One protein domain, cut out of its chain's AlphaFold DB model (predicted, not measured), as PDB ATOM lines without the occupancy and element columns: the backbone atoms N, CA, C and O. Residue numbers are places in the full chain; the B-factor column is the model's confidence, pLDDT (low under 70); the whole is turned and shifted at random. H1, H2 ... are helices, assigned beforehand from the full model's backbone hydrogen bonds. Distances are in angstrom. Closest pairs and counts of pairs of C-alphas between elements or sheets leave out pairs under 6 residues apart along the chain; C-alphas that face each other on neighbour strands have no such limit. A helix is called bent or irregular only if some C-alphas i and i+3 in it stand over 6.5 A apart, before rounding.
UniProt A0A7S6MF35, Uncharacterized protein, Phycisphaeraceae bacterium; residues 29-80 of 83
ATOM      1  N   ARG A  29      15.265 -22.394 -45.144       91.50
ATOM      2  CA  ARG A  29      15.435 -21.621 -46.375       91.50
ATOM      3  C   ARG A  29      16.298 -20.379 -46.177       91.50
ATOM      4  O   ARG A  29      16.994 -19.987 -47.113       91.50
ATOM      5  N   GLU A  30      16.239 -19.773 -44.996       92.06
ATOM      6  CA  GLU A  30      17.095 -18.643 -44.621       92.06
ATOM      7  C   GLU A  30      18.539 -19.105 -44.418       92.06
ATOM      8  O   GLU A  30      19.435 -18.561 -45.059       92.06
ATOM      9  N   ASP A  31      18.746 -20.197 -43.680       93.50
ATOM     10  CA  ASP A  31      20.064 -20.820 -43.512       93.50
ATOM     11  C   ASP A  31      20.671 -21.235 -44.859       93.50
ATOM     12  O   ASP A  31      21.833 -20.963 -45.155       93.50
ATOM     13  N   ALA A  32      19.860 -21.818 -45.745       94.38
ATOM     14  CA  ALA A  32      20.287 -22.123 -47.104       94.38
ATOM     15  C   ALA A  32      20.672 -20.865 -47.900       94.38
ATOM     16  O   ALA A  32      21.639 -20.890 -48.664       94.38
ATOM     17  N   ALA A  33      19.943 -19.756 -47.751       93.69
ATOM     18  CA  ALA A  33      20.314 -18.499 -48.394       93.69
ATOM     19  C   ALA A  33      21.647 -17.965 -47.844       93.69
ATOM     20  O   ALA A  33      22.481 -17.497 -48.621       93.69
ATOM     21  N   GLN A  34      21.887 -18.097 -46.540       93.94
ATOM     22  CA  GLN A  34      23.151 -17.724 -45.910       93.94
ATOM     23  C   GLN A  34      24.323 -18.579 -46.416       93.94
ATOM     24  O   GLN A  34      25.360 -18.034 -46.795       93.94
ATOM     25  N   GLU A  35      24.149 -19.896 -46.535       95.50
ATOM     26  CA  GLU A  35      25.144 -20.798 -47.137       95.50
ATOM     27  C   GLU A  35      25.478 -20.417 -48.585       95.50
ATOM     28  O   GLU A  35      26.633 -20.482 -49.018       95.50
ATOM     29  N   ALA A  36      24.476 -19.968 -49.347       95.25
ATOM     30  CA  ALA A  36      24.697 -19.466 -50.697       95.25
ATOM     31  C   ALA A  36      25.572 -18.200 -50.701       95.25
ATOM     32  O   ALA A  36      26.466 -18.069 -51.539       95.25
ATOM     33  N   TRP A  37      25.339 -17.278 -49.766       94.75
ATOM     34  CA  TRP A  37      26.153 -16.071 -49.616       94.75
ATOM     35  C   TRP A  37      27.598 -16.382 -49.238       94.75
ATOM     36  O   TRP A  37      28.511 -15.862 -49.878       94.75
ATOM     37  N   LEU A  38      27.813 -17.265 -48.263       95.25
ATOM     38  CA  LEU A  38      29.156 -17.689 -47.859       95.25
ATOM     39  C   LEU A  38      29.917 -18.301 -49.037       95.25
ATOM     40  O   LEU A  38      31.025 -17.879 -49.361       95.25
ATOM     41  N   ALA A  39      29.279 -19.226 -49.755       95.12
ATOM     42  CA  ALA A  39      29.878 -19.828 -50.937       95.12
ATOM     43  C   ALA A  39      30.206 -18.794 -52.022       95.12
ATOM     44  O   ALA A  39      31.260 -18.894 -52.642       95.12
ATOM     45  N   HIS A  40      29.336 -17.804 -52.242       93.81
ATOM     46  CA  HIS A  40      29.573 -16.747 -53.222       93.81
ATOM     47  C   HIS A  40      30.796 -15.896 -52.861       93.81
ATOM     48  O   HIS A  40      31.647 -15.675 -53.719       93.81
ATOM     49  N   MET A  41      30.909 -15.474 -51.597       93.38
ATOM     50  CA  MET A  41      32.047 -14.684 -51.111       93.38
ATOM     51  C   MET A  41      33.368 -15.462 -51.166       93.38
ATOM     52  O   MET A  41      34.415 -14.881 -51.426       93.38
ATOM     53  N   GLU A  42      33.322 -16.781 -50.991       94.69
ATOM     54  CA  GLU A  42      34.487 -17.664 -51.106       94.69
ATOM     55  C   GLU A  42      34.808 -18.086 -52.554       94.69
ATOM     56  O   GLU A  42      35.697 -18.907 -52.781       94.69
ATOM     57  N   GLY A  43      34.067 -17.591 -53.553       93.00
ATOM     58  CA  GLY A  43      34.254 -17.976 -54.957       93.00
ATOM     59  C   GLY A  43      33.838 -19.419 -55.280       93.00
ATOM     60  O   GLY A  43      34.178 -19.954 -56.336       93.00
ATOM     61  N   ARG A  44      33.088 -20.077 -54.391       93.88
ATOM     62  CA  ARG A  44      32.515 -21.414 -54.592       93.88
ATOM     63  C   ARG A  44      31.156 -21.327 -55.283       93.88
ATOM     64  O   ARG A  44      30.494 -20.297 -55.275       93.88
ATOM     65  N   ASN A  45      30.691 -22.443 -55.855       93.12
ATOM     66  CA  ASN A  45      29.363 -22.516 -56.470       93.12
ATOM     67  C   ASN A  45      28.251 -22.506 -55.396       93.12
ATOM     68  O   ASN A  45      28.105 -23.502 -54.675       93.12
ATOM     69  N   PRO A  46      27.409 -21.460 -55.321       94.88
ATOM     70  CA  PRO A  46      26.418 -21.347 -54.250       94.88
ATOM     71  C   PRO A  46      25.251 -22.320 -54.379       94.88
ATOM     72  O   PRO A  46      24.762 -22.828 -53.375       94.88
ATOM     73  N   ALA A  47      24.839 -22.664 -55.604       94.44
ATOM     74  CA  ALA A  47      23.802 -23.672 -55.808       94.44
ATOM     75  C   ALA A  47      24.252 -25.048 -55.284       94.44
ATOM     76  O   ALA A  47      23.469 -25.784 -54.684       94.44
ATOM     77  N   ARG A  48      25.538 -25.384 -55.462       95.00
ATOM     78  CA  ARG A  48      26.117 -26.607 -54.894       95.00
ATOM     79  C   ARG A  48      26.140 -26.562 -53.365       95.00
ATOM     80  O   ARG A  48      25.802 -27.569 -52.750       95.00
ATOM     81  N   ALA A  49      26.494 -25.423 -52.769       95.94
ATOM     82  CA  ALA A  49      26.489 -25.252 -51.315       95.94
ATOM     83  C   ALA A  49      25.089 -25.462 -50.714       95.94
ATOM     84  O   ALA A  49      24.939 -26.278 -49.807       95.94
ATOM     85  N   VAL A  50      24.053 -24.843 -51.298       96.06
ATOM     86  CA  VAL A  50      22.654 -25.043 -50.870       96.06
ATOM     87  C   VAL A  50      22.239 -26.506 -50.961       96.06
ATOM     88  O   VAL A  50      21.642 -27.040 -50.026       96.06
ATOM     89  N   ASN A  51      22.574 -27.183 -52.059       95.00
ATOM     90  CA  ASN A  51      22.243 -28.595 -52.221       95.00
ATOM     91  C   ASN A  51      22.917 -29.461 -51.139       95.00
ATOM     92  O   ASN A  51      22.268 -30.308 -50.524       95.00
ATOM     93  N   THR A  52      24.201 -29.218 -50.857       95.75
ATOM     94  CA  THR A  52      24.941 -29.915 -49.794       95.75
ATOM     95  C   THR A  52      24.333 -29.662 -48.415       95.75
ATOM     96  O   THR A  52      24.131 -30.619 -47.662       95.75
ATOM     97  N   PHE A  53      23.979 -28.415 -48.106       95.19
ATOM     98  CA  PHE A  53      23.281 -28.050 -46.877       95.19
ATOM     99  C   PHE A  53      21.939 -28.793 -46.750       95.19
ATOM    100  O   PHE A  53      21.714 -29.523 -45.783       95.19
ATOM    101  N   ALA A  54      21.089 -28.737 -47.779       93.38
ATOM    102  CA  ALA A  54      19.791 -29.409 -47.775       93.38
ATOM    103  C   ALA A  54      19.919 -30.936 -47.607       93.38
ATOM    104  O   ALA A  54      19.115 -31.568 -46.913       93.38
ATOM    105  N   GLN A  55      20.937 -31.556 -48.214       93.56
ATOM    106  CA  GLN A  55      21.224 -32.978 -48.017       93.56
ATOM    107  C   GLN A  55      21.659 -33.293 -46.580       93.56
ATOM    108  O   GLN A  55      21.203 -34.293 -46.013       93.56
ATOM    109  N   ARG A  56      22.518 -32.457 -45.983       94.50
ATOM    110  CA  ARG A  56      22.960 -32.597 -44.589       94.50
ATOM    111  C   ARG A  56      21.769 -32.544 -43.634       94.50
ATOM    112  O   ARG A  56      21.615 -33.470 -42.835       94.50
ATOM    113  N   GLU A  57      20.884 -31.566 -43.796       93.12
ATOM    114  CA  GLU A  57      19.708 -31.392 -42.937       93.12
ATOM    115  C   GLU A  57      18.679 -32.511 -43.090       93.12
ATOM    116  O   GLU A  57      18.078 -32.978 -42.116       93.12
ATOM    117  N   ARG A  58      18.503 -33.032 -44.309       89.62
ATOM    118  CA  ARG A  58      17.684 -34.232 -44.534       89.62
ATOM    119  C   ARG A  58      18.260 -35.445 -43.805       89.62
ATOM    120  O   ARG A  58      17.506 -36.194 -43.186       89.62
ATOM    121  N   ARG A  59      19.581 -35.656 -43.860       91.38
ATOM    122  CA  ARG A  59      20.247 -36.763 -43.148       91.38
ATOM    123  C   ARG A  59      20.154 -36.589 -41.635       91.38
ATOM    124  O   ARG A  59      19.889 -37.565 -40.938       91.38
ATOM    125  N   TYR A  60      20.334 -35.369 -41.134       88.81
ATOM    126  CA  TYR A  60      20.220 -35.061 -39.713       88.81
ATOM    127  C   TYR A  60      18.814 -35.360 -39.181       88.81
ATOM    128  O   TYR A  60      18.680 -36.140 -38.241       88.81
ATOM    129  N   ARG A  61      17.760 -34.879 -39.851       86.38
ATOM    130  CA  ARG A  61      16.370 -35.200 -39.486       86.38
ATOM    131  C   ARG A  61      16.046 -36.689 -39.576       86.38
ATOM    132  O   ARG A  61      15.336 -37.207 -38.720       86.38
ATOM    133  N   ARG A  62      16.577 -37.405 -40.575       87.56
ATOM    134  CA  ARG A  62      16.434 -38.873 -40.653       87.56
ATOM    135  C   ARG A  62      17.047 -39.564 -39.435       87.56
ATOM    136  O   ARG A  62      16.412 -40.455 -38.880       87.56
ATOM    137  N   ARG A  63      18.236 -39.135 -38.994       87.94
ATOM    138  CA  ARG A  63      18.864 -39.654 -37.767       87.94
ATOM    139  C   ARG A  63      18.038 -39.324 -36.528       87.94
ATOM    140  O   ARG A  63      17.790 -40.221 -35.736       87.94
ATOM    141  N   GLN A  64      17.559 -38.089 -36.395       84.75
ATOM    142  CA  GLN A  64      16.711 -37.700 -35.265       84.75
ATOM    143  C   GLN A  64      15.421 -38.523 -35.194       84.75
ATOM    144  O   GLN A  64      15.064 -38.987 -34.122       84.75
ATOM    145  N   ARG A  65      14.761 -38.786 -36.329       81.31
ATOM    146  CA  ARG A  65      13.578 -39.663 -36.377       81.31
ATOM    147  C   ARG A  65      13.900 -41.103 -35.980       81.31
ATOM    148  O   ARG A  65      13.128 -41.714 -35.255       81.31
ATOM    149  N   ALA A  66      15.041 -41.637 -36.419       76.50
ATOM    150  CA  ALA A  66      15.475 -42.980 -36.037       76.50
ATOM    151  C   ALA A  66      15.811 -43.094 -34.536       76.50
ATOM    152  O   ALA A  66      15.585 -44.141 -33.934       76.50
ATOM    153  N   VAL A  67      16.333 -42.025 -33.927       70.19
ATOM    154  CA  VAL A  67      16.606 -41.962 -32.481       70.19
ATOM    155  C   VAL A  67      15.316 -41.745 -31.682       70.19
ATOM    156  O   VAL A  67      15.096 -42.445 -30.700       70.19
ATOM    157  N   GLY A  68      14.433 -40.849 -32.128       58.97
ATOM    158  CA  GLY A  68      13.134 -40.595 -31.495       58.97
ATOM    159  C   GLY A  68      12.230 -41.828 -31.492       58.97
ATOM    160  O   GLY A  68      11.666 -42.163 -30.458       58.97
ATOM    161  N   GLY A  69      12.199 -42.584 -32.596       56.22
ATOM    162  CA  GLY A  69      11.488 -43.866 -32.651       56.22
ATOM    163  C   GLY A  69      12.091 -44.948 -31.744       56.22
ATOM    164  O   GLY A  69      11.370 -45.822 -31.282       56.22
ATOM    165  N   ARG A  70      13.395 -44.892 -31.427       50.47
ATOM    166  CA  ARG A  70      14.008 -45.792 -30.428       50.47
ATOM    167  C   ARG A  70      13.637 -45.411 -28.995       50.47
ATOM    168  O   ARG A  70      13.438 -46.308 -28.185       50.47
ATOM    169  N   ALA A  71      13.537 -44.119 -28.685       51.97
ATOM    170  CA  ALA A  71      13.127 -43.656 -27.358       51.97
ATOM    171  C   ALA A  71      11.656 -44.004 -27.056       51.97
ATOM    172  O   ALA A  71      11.345 -44.439 -25.952       51.97
ATOM    173  N   GLU A  72      10.769 -43.895 -28.048       49.75
ATOM    174  CA  GLU A  72       9.345 -44.235 -27.908       49.75
ATOM    175  C   GLU A  72       9.115 -45.747 -27.709       49.75
ATOM    176  O   GLU A  72       8.305 -46.151 -26.877       49.75
ATOM    177  N   VAL A  73       9.890 -46.600 -28.391       52.03
ATOM    178  CA  VAL A  73       9.816 -48.063 -28.217       52.03
ATOM    179  C   VAL A  73      10.332 -48.508 -26.843       52.03
ATOM    180  O   VAL A  73       9.765 -49.424 -26.255       52.03
ATOM    181  N   LEU A  74      11.360 -47.847 -26.298       53.12
ATOM    182  CA  LEU A  74      11.889 -48.160 -24.963       53.12
ATOM    183  C   LEU A  74      10.955 -47.688 -23.832       53.12
ATOM    184  O   LEU A  74      10.791 -48.404 -22.847       53.12
ATOM    185  N   GLY A  75      10.265 -46.554 -23.997       51.28
ATOM    186  CA  GLY A  75       9.251 -46.097 -23.036       51.28
ATOM    187  C   GLY A  75       7.977 -46.958 -23.016       51.28
ATOM    188  O   GLY A  75       7.321 -47.074 -21.982       51.28
ATOM    189  N   ALA A  76       7.638 -47.613 -24.131       51.41
ATOM    190  CA  ALA A  76       6.496 -48.529 -24.206       51.41
ATOM    191  C   ALA A  76       6.765 -49.885 -23.521       51.41
ATOM    192  O   ALA A  76       5.844 -50.506 -22.985       51.41
ATOM    193  N   THR A  77       8.021 -50.342 -23.496       53.44
ATOM    194  CA  THR A  77       8.396 -51.602 -22.832       53.44
ATOM    195  C   THR A  77       8.408 -51.504 -21.307       53.44
ATOM    196  O   THR A  77       8.137 -52.496 -20.635       53.44
ATOM    197  N   GLU A  78       8.639 -50.316 -20.744       51.00
ATOM    198  CA  GLU A  78       8.663 -50.114 -19.286       51.00
ATOM    199  C   GLU A  78       7.257 -50.131 -18.661       51.00
ATOM    200  O   GLU A  78       7.097 -50.522 -17.507       51.00
ATOM    201  N   HIS A  79       6.214 -49.808 -19.431       51.09
ATOM    202  CA  HIS A  79       4.822 -49.859 -18.962       51.09
ATOM    203  C   HIS A  79       4.207 -51.270 -18.951       51.09
ATOM    204  O   HIS A  79       3.146 -51.466 -18.360       51.09
ATOM    205  N   CYS A  80       4.847 -52.262 -19.580       49.47
ATOM    206  CA  CYS A  80       4.292 -53.617 -19.697       49.47
ATOM    207  C   CYS A  80       4.741 -54.586 -18.585       49.47
ATOM    208  O   CYS A  80       4.207 -55.690 -18.512       49.47
TER     209      CYS A  80
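This is residues 29 to 80 of the 83 residues of an uncharacterized protein of Phycisphaeraceae bacterium (UniProt A0A7S6MF35). A short helix, H1, folds back through a tight turn onto the first part of a long helix, H2, and the two make a lopsided helical hairpin. The far part of H2 sticks out as one long free arm, residues 55 to 80, of which 55 to 78 belong to H2. The printed part has 52 residues with two named helices, H1 and then H2, and no named strand; its class is all helix. It is extended, with a radius of gyration of the C-alphas of 17.6 A, and its C-alphas span 58 by 15 by 13 A.

H1, residues 29 to 41, and H2, residues 46 to 78, form a helical hairpin. They touch, with 17 pairs of C-alphas within 8 A. H2 touches H1 with residues 46 to 54 alone. The closest C-alphas of the two helices are those of Ala 36 and Pro 46, 4.4 A apart. Their lines stand at a steep tilt of 39 degrees, and they run opposite ways. In H1 every O i to N i+4 pair is within hydrogen-bond range; in H2, 28 of 29 are.

H1 begins at C-alpha 29, at (15.435, -21.621, -46.375), and measures 18.6 A from first to last C-alpha, ending at C-alpha 41, at (32.047, -14.684, -51.111). H2 measures 48.6 A from first to last C-alpha and ends at C-alpha 78, at (8.663, -50.114, -19.286). Neither helix is bent.

The two C-alphas farthest apart, those of Gly 43 and Cys 80, are 58.4 A from each other. The printed part has no cut, and the link from H1 to H2, with 4 residues between them, is tight. The mean pLDDT of the printed part is 81.9, and the model's confidence is low, under 70, at residues 68 to 80.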